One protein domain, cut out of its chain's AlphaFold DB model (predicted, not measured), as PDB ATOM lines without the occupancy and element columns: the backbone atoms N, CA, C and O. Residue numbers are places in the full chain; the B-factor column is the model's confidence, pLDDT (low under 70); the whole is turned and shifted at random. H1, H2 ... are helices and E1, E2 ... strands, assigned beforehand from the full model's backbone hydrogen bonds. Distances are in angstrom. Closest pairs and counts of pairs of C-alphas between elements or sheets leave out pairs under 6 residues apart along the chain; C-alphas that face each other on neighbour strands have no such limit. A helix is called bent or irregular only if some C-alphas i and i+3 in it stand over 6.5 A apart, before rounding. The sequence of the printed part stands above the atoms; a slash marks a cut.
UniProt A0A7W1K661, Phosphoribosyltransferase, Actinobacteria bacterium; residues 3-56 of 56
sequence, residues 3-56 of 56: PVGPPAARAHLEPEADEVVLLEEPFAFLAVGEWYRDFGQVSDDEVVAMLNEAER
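AT A GLANCE: This is residues 3 to 56 of the 56 residues of the protein "Phosphoribosyltransferase" of Actinobacteria bacterium (UniProt A0A7W1K661). The domain is an open, flat U with a wide gap between its two arms: the longest helix, H3, makes one arm, and helix H1 with the short strand E1 makes the other. The base of the U is the stretch from E1 to H3, with the four-residue helix H2 in it; residues 36 to 56, which hold H3, stick out free, and so do residues 13 to 18, where the chain folds back after H1 toward E1. The printed part has 54 residues with three named helices and one named strand, in the order H1, E1, H2, H3; it is mostly helix by class, but only 25 residues are in named elements. The whole is only just loose, close to extended, with a radius of gyration of the C-alphas of 14.9 A, and it spans 36 by 29 by 15 A.

HOW THE PARTS SIT: H3, residues 44 to 54, touches no helix and stands free within residues 36 to 56. The helix before it in the chain, H2, residues 32 to 35, is apart from H3. The strand E1, residues 22 to 24, pairs with no named strand and is apart from both H2 and H3. H1, residues 7 to 13, has one pair of C-alphas within 8 A of E1, those of Arg 10 and Leu 22, 7.8 A apart; the centres of H1 and E1 are 11.8 A apart. H1 is apart from H2 and from H3. In H1 and H3 every O i to N i+4 pair is within hydrogen-bond range. H2 is too short for such a pair, and its one O i to N i+3 pair is within range.

IN THESE COORDINATES: H3 runs from Asp 44, with its C-alpha at (227.682, 273.693, 235.721), to Ala 54, with its C-alpha at (232.404, 266.742, 248.722), 15.5 A from first to last C-alpha. H2 runs from Val 32 to Trp 35; it is neither bent nor irregular, but only just: C-alphas 32 and 35 are 6.0 A apart. E1 runs from Leu 22 to Glu 24. H1 begins at Pro 7, with its C-alpha at (228.337, 245.111, 225.910), and ends at Leu 13, 10.2 A from first to last C-alpha.

THE WHOLE: The two C-alphas farthest apart are those of Ala 28 and Arg 56, at 41.0 A. The C-alphas of Pro 3 and Arg 56, the first and last printed residues, are 26.5 A apart, and Arg 56 is the chain's last residue. The printed part has no cut. The links from H1 to E1, from E1 to H2 and from H2 to H3 are short, with 8, 7 and 8 residues. The mean pLDDT of the printed part is 96.8, and no printed residue is under 70.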
ATOM      1  N   PRO A   3     225.842 252.444 235.866       97.94
ATOM      2  CA  PRO A   3     224.557 251.745 235.967       97.94
ATOM      3  C   PRO A   3     224.201 250.922 234.725       97.94
ATOM      4  O   PRO A   3     223.760 249.788 234.850       97.94
ATOM      5  N   VAL A   4     224.420 251.457 233.526       97.88
ATOM      6  CA  VAL A   4     224.063 250.798 232.265       97.88
ATOM      7  C   VAL A   4     225.108 251.113 231.197       97.88
ATOM      8  O   VAL A   4     225.663 252.213 231.173       97.88
ATOM      9  N   GLY A   5     225.370 250.170 230.298       97.62
ATOM     10  CA  GLY A   5     226.173 250.404 229.100       97.62
ATOM     11  C   GLY A   5     225.996 249.291 228.066       97.62
ATOM     12  O   GLY A   5     225.527 248.210 228.410       97.62
ATOM     13  N   PRO A   6     226.351 249.511 226.791       97.19
ATOM     14  CA  PRO A   6     226.338 248.438 225.805       97.19
ATOM     15  C   PRO A   6     227.460 247.421 226.092       97.19
ATOM     16  O   PRO A   6     228.551 247.837 226.495       97.19
ATOM     17  N   PRO A   7     227.284 246.125 225.760       96.56
ATOM     18  CA  PRO A   7     228.337 245.111 225.910       96.56
ATOM     19  C   PRO A   7     229.669 245.490 225.236       96.56
ATOM     20  O   PRO A   7     230.750 245.168 225.725       96.56
ATOM     21  N   ALA A   8     229.609 246.235 224.126       96.56
ATOM     22  CA  ALA A   8     230.795 246.725 223.427       96.56
ATOM     23  C   ALA A   8     231.629 247.718 224.262       96.56
ATOM     24  O   ALA A   8     232.850 247.737 224.128       96.56
ATOM     25  N   ALA A   9     231.003 248.519 225.135       95.88
ATOM     26  CA  ALA A   9     231.724 249.438 226.015       95.88
ATOM     27  C   ALA A   9     232.499 248.679 227.099       95.88
ATOM     28  O   ALA A   9     233.651 249.020 227.356       95.88
ATOM     29  N   ARG A  10     231.918 247.615 227.676       96.44
ATOM     30  CA  ARG A  10     232.642 246.713 228.585       96.44
ATOM     31  C   ARG A  10     233.867 246.126 227.891       96.44
ATOM     32  O   ARG A  10     234.974 246.324 228.375       96.44
ATOM     33  N   ALA A  11     233.678 245.494 226.731       96.62
ATOM     34  CA  ALA A  11     234.771 244.865 225.988       96.62
ATOM     35  C   ALA A  11     235.893 245.854 225.614       96.62
ATOM     36  O   ALA A  11     237.058 245.474 225.536       96.62
ATOM     37  N   HIS A  12     235.551 247.124 225.383       97.50
ATOM     38  CA  HIS A  12     236.531 248.172 225.108       97.50
ATOM     39  C   HIS A  12     237.304 248.629 226.354       97.50
ATOM     40  O   HIS A  12     238.464 249.002 226.232       97.50
ATOM     41  N   LEU A  13     236.673 248.611 227.533       97.31
ATOM     42  CA  LEU A  13     237.252 249.092 228.793       97.31
ATOM     43  C   LEU A  13     237.998 248.009 229.583       97.31
ATOM     44  O   LEU A  13     238.904 248.342 230.338       97.31
ATOM     45  N   GLU A  14     237.638 246.734 229.417       96.88
ATOM     46  CA  GLU A  14     238.282 245.595 230.095       96.88
ATOM     47  C   GLU A  14     239.821 245.564 229.980       96.88
ATOM     48  O   GLU A  14     240.461 245.196 230.959       96.88
ATOM     49  N   PRO A  15     240.453 245.962 228.857       98.19
ATOM     50  CA  PRO A  15     241.914 246.007 228.772       98.19
ATOM     51  C   PRO A  15     242.569 247.148 229.568       98.19
ATOM     52  O   PRO A  15     243.759 247.070 229.859       98.19
ATOM     53  N   GLU A  16     241.821 248.209 229.882       98.06
ATOM     54  CA  GLU A  16     242.336 249.465 230.457       98.06
ATOM     55  C   GLU A  16     242.037 249.600 231.962       98.06
ATOM     56  O   GLU A  16     242.488 250.548 232.606       98.06
ATOM     57  N   ALA A  17     241.253 248.683 232.533       97.50
ATOM     58  CA  ALA A  17     240.807 248.735 233.921       97.50
ATOM     59  C   ALA A  17     240.915 247.363 234.593       97.50
ATOM     60  O   ALA A  17     240.599 246.346 233.984       97.50
ATOM     61  N   ASP A  18     241.279 247.341 235.879       98.06
ATOM     62  CA  ASP A  18     241.291 246.104 236.672       98.06
ATOM     63  C   ASP A  18     239.892 245.470 236.769       98.06
ATOM     64  O   ASP A  18     239.751 244.247 236.788       98.06
ATOM     65  N   GLU A  19     238.845 246.303 236.826       97.38
ATOM     66  CA  GLU A  19     237.457 245.856 236.909       97.38
ATOM     67  C   GLU A  19     236.491 246.805 236.182       97.38
ATOM     68  O   GLU A  19     236.468 248.020 236.407       97.38
ATOM     69  N   VAL A  20     235.614 246.226 235.356       97.62
ATOM     70  CA  VAL A  20     234.487 246.924 234.726       97.62
ATOM     71  C   VAL A  20     233.173 246.365 235.266       97.62
ATOM     72  O   VAL A  20     232.812 245.213 235.021       97.62
ATOM     73  N   VAL A  21     232.428 247.213 235.975       97.25
ATOM     74  CA  VAL A  21     231.130 246.869 236.576       97.25
ATOM     75  C   VAL A  21     230.016 247.662 235.901       97.25
ATOM     76  O   VAL A  21     230.001 248.895 235.990       97.25
ATOM     77  N   LEU A  22     229.088 246.947 235.263       97.44
ATOM     78  CA  LEU A  22     227.820 247.448 234.733       97.44
ATOM     79  C   LEU A  22     226.678 246.699 235.424       97.44
ATOM     80  O   LEU A  22     226.770 245.481 235.570       97.44
ATOM     81  N   LEU A  23     225.637 247.410 235.871       97.44
ATOM     82  CA  LEU A  23     224.457 246.747 236.449       97.44
ATOM     83  C   LEU A  23     223.572 246.146 235.351       97.44
ATOM     84  O   LEU A  23     223.050 245.054 235.531       97.44
ATOM     85  N   GLU A  24     223.442 246.840 234.218       97.31
ATOM     86  CA  GLU A  24     222.656 246.402 233.063       97.31
ATOM     87  C   GLU A  24     223.454 246.526 231.755       97.31
ATOM     88  O   GLU A  24     224.120 247.535 231.501       97.31
ATOM     89  N   GLU A  25     223.356 245.500 230.902       96.75
ATOM     90  CA  GLU A  25     224.098 245.387 229.633       96.75
ATOM     91  C   GLU A  25     223.196 245.005 228.449       96.75
ATOM     92  O   GLU A  25     223.302 243.915 227.877       96.75
ATOM     93  N   PRO A  26     222.257 245.880 228.066       96.00
ATOM     94  CA  PRO A  26     221.297 245.592 227.010       96.00
ATOM     95  C   PRO A  26     221.977 245.501 225.633       96.00
ATOM     96  O   PRO A  26     222.767 246.360 225.238       96.00
ATOM     97  N   PHE A  27     221.599 244.497 224.837       92.06
ATOM     98  CA  PHE A  27     222.051 244.382 223.443       92.06
ATOM     99  C   PHE A  27     221.505 245.509 222.552       92.06
ATOM    100  O   PHE A  27     222.195 245.970 221.645       92.06
ATOM    101  N   ALA A  28     220.276 245.962 222.813       93.00
ATOM    102  CA  ALA A  28     219.652 247.095 222.135       93.00
ATOM    103  C   ALA A  28     219.834 248.372 222.971       93.00
ATOM    104  O   ALA A  28     218.898 248.851 223.602       93.00
ATOM    105  N   PHE A  29     221.058 248.897 223.010       95.69
ATOM    106  CA  PHE A  29     221.377 250.138 223.718       95.69
ATOM    107  C   PHE A  29     221.279 251.331 222.756       95.69
ATOM    108  O   PHE A  29     222.169 251.528 221.929       95.69
ATOM    109  N   LEU A  30     220.200 252.116 222.837       95.31
ATOM    110  CA  LEU A  30     220.004 253.276 221.956       95.31
ATOM    111  C   LEU A  30     220.632 254.547 222.531       95.31
ATOM    112  O   LEU A  30     221.405 255.223 221.855       95.31
ATOM    113  N   ALA A  31     220.310 254.873 223.782       95.81
ATOM    114  CA  ALA A  31     220.822 256.052 224.464       95.81
ATOM    115  C   ALA A  31     220.870 255.833 225.978       95.81
ATOM    116  O   ALA A  31     220.063 255.091 226.528       95.81
ATOM    117  N   VAL A  32     221.765 256.549 226.666       97.06
ATOM    118  CA  VAL A  32     221.855 256.518 228.138       97.06
ATOM    119  C   VAL A  32     220.539 256.976 228.779       97.06
ATOM    120  O   VAL A  32     220.046 256.328 229.696       97.06
ATOM    121  N   GLY A  33     219.939 258.056 228.265       97.12
ATOM    122  CA  GLY A  33     218.745 258.670 228.855       97.12
ATOM    123  C   GLY A  33     217.483 257.804 228.845       97.12
ATOM    124  O   GLY A  33     216.606 258.028 229.668       97.12
ATOM    125  N   GLU A  34     217.395 256.784 227.982       96.50
ATOM    126  CA  GLU A  34     216.269 255.828 227.963       96.50
ATOM    127  C   GLU A  34     216.116 255.078 229.300       96.50
ATOM    128  O   GLU A  34     215.020 254.668 229.676       96.50
ATOM    129  N   TRP A  35     217.215 254.944 230.046       96.69
ATOM    130  CA  TRP A  35     217.302 254.163 231.280       96.69
ATOM    131  C   TRP A  35     216.995 254.975 232.541       96.69
ATOM    132  O   TRP A  35     216.995 254.432 233.646       96.69
ATOM    133  N   TYR A  36     216.707 256.268 232.389       97.19
ATOM    134  CA  TYR A  36     216.425 257.178 233.489       97.19
ATOM    135  C   TYR A  36     215.029 257.776 233.334       97.19
ATOM    136  O   TYR A  36     214.697 258.381 232.320       97.19
ATOM    137  N   ARG A  37     214.199 257.645 234.377       98.12
ATOM    138  CA  ARG A  37     212.887 258.314 234.423       98.12
ATOM    139  C   ARG A  37     213.032 259.838 234.396       98.12
ATOM    140  O   ARG A  37     212.180 260.518 233.834       98.12
ATOM    141  N   ASP A  38     214.088 260.335 235.032       97.94
ATOM    142  CA  ASP A  38     214.495 261.733 235.020       97.94
ATOM    143  C   ASP A  38     215.927 261.811 234.490       97.94
ATOM    144  O   ASP A  38     216.855 261.287 235.106       97.94
ATOM    145  N   PHE A  39     216.068 262.416 233.316       97.44
ATOM    146  CA  PHE A  39     217.343 262.640 232.642       97.44
ATOM    147  C   PHE A  39     217.533 264.134 232.356       97.44
ATOM    148  O   PHE A  39     217.961 264.533 231.271       97.44
ATOM    149  N   GLY A  40     217.124 264.968 233.318       97.75
ATOM    150  CA  GLY A  40     217.368 266.400 233.293       97.75
ATOM    151  C   GLY A  40     218.859 266.734 233.234       97.75
ATOM    152  O   GLY A  40     219.718 265.977 233.688       97.75
ATOM    153  N   GLN A  41     219.168 267.889 232.650       97.75
ATOM    154  CA  GLN A  41     220.524 268.420 232.644       97.75
ATOM    155  C   GLN A  41     220.963 268.737 234.078       97.75
ATOM    156  O   GLN A  41     220.242 269.419 234.799       97.75
ATOM    157  N   VAL A  42     222.175 268.315 234.440       97.69
ATOM    158  CA  VAL A  42     222.893 268.849 235.602       97.69
ATOM    159  C   VAL A  42     223.689 270.060 235.119       97.69
ATOM    160  O   VAL A  42     224.502 269.934 234.201       97.69
ATOM    161  N   SER A  43     223.398 271.241 235.658       98.56
ATOM    162  CA  SER A  43     224.069 272.486 235.267       98.56
ATOM    163  C   SER A  43     225.485 272.592 235.839       98.56
ATOM    164  O   SER A  43     225.815 271.954 236.839       98.56
ATOM    165  N   ASP A  44     226.318 273.445 235.236       98.62
ATOM    166  CA  ASP A  44     227.682 273.693 235.721       98.62
ATOM    167  C   ASP A  44     227.689 274.209 237.172       98.62
ATOM    168  O   ASP A  44     228.513 273.775 237.977       98.62
ATOM    169  N   ASP A  45     226.736 275.076 237.534       98.56
ATOM    170  CA  ASP A  45     226.603 275.605 238.898       98.56
ATOM    171  C   ASP A  45     226.291 274.491 239.913       98.56
ATOM    172  O   ASP A  45     226.864 274.467 241.005       98.56
ATOM    173  N   GLU A  46     225.421 273.540 239.553       98.44
ATOM    174  CA  GLU A  46     225.117 272.370 240.387       98.44
ATOM    175  C   GLU A  46     226.340 271.462 240.551       98.44
ATOM    176  O   GLU A  46     226.633 271.030 241.667       98.44
ATOM    177  N   VAL A  47     227.094 271.217 239.471       98.25
ATOM    178  CA  VAL A  47     228.340 270.436 239.531       98.25
ATOM    179  C   VAL A  47     229.343 271.093 240.480       98.25
ATOM    180  O   VAL A  47     229.889 270.427 241.361       98.25
ATOM    181  N   VAL A  48     229.566 272.404 240.348       98.38
ATOM    182  CA  VAL A  48     230.487 273.155 241.216       98.38
ATOM    183  C   VAL A  48     230.032 273.111 242.677       98.38
ATOM    184  O   VAL A  48     230.863 272.962 243.575       98.38
ATOM    185  N   ALA A  49     228.729 273.206 242.944       98.44
ATOM    186  CA  ALA A  49     228.196 273.089 244.298       98.44
ATOM    187  C   ALA A  49     228.475 271.705 244.913       98.44
ATOM    188  O   ALA A  49     228.964 271.642 246.041       98.44
ATOM    189  N   MET A  50     228.240 270.617 244.167       98.19
ATOM    190  CA  MET A  50     228.499 269.245 244.631       98.19
ATOM    191  C   MET A  50     229.985 268.991 244.908       98.19
ATOM    192  O   MET A  50     230.321 268.359 245.907       98.19
ATOM    193  N   LEU A  51     230.882 269.507 244.060       98.12
ATOM    194  CA  LEU A  51     232.329 269.390 244.278       98.12
ATOM    195  C   LEU A  51     232.759 270.103 245.566       98.12
ATOM    196  O   LEU A  51     233.453 269.517 246.391       98.12
ATOM    197  N   ASN A  52     232.280 271.331 245.785       98.12
ATOM    198  CA  ASN A  52     232.567 272.082 247.010       98.12
ATOM    199  C   ASN A  52     231.993 271.418 248.274       98.12
ATOM    200  O   ASN A  52     232.524 271.627 249.363       98.12
ATOM    201  N   GLU A  53     230.876 270.694 248.166       98.00
ATOM    202  CA  GLU A  53     230.308 269.925 249.278       98.00
ATOM    203  C   GLU A  53     231.149 268.684 249.589       98.00
ATOM    204  O   GLU A  53     231.430 268.433 250.756       98.00
ATOM    205  N   ALA A  54     231.598 267.953 248.564       96.81
ATOM    206  CA  ALA A  54     232.404 266.742 248.722       96.81
ATOM    207  C   ALA A  54     233.811 266.999 249.298       96.81
ATOM    208  O   ALA A  54     234.417 266.086 249.855       96.81
ATOM    209  N   GLU A  55     234.336 268.219 249.156       93.88
ATOM    210  CA  GLU A  55     235.630 268.635 249.717       93.88
ATOM    211  C   GLU A  55     235.579 269.025 251.208       93.88
ATOM    212  O   GLU A  55     236.630 269.284 251.802       93.88
ATOM    213  N   ARG A  56     234.390 269.092 251.821       79.56
ATOM    214  CA  ARG A  56     234.216 269.415 253.248       79.56
ATOM    215  C   ARG A  56     234.257 268.179 254.135       79.56
ATOM    216  O   ARG A  56     234.799 268.321 255.255       79.56
TER     217      ARG A  56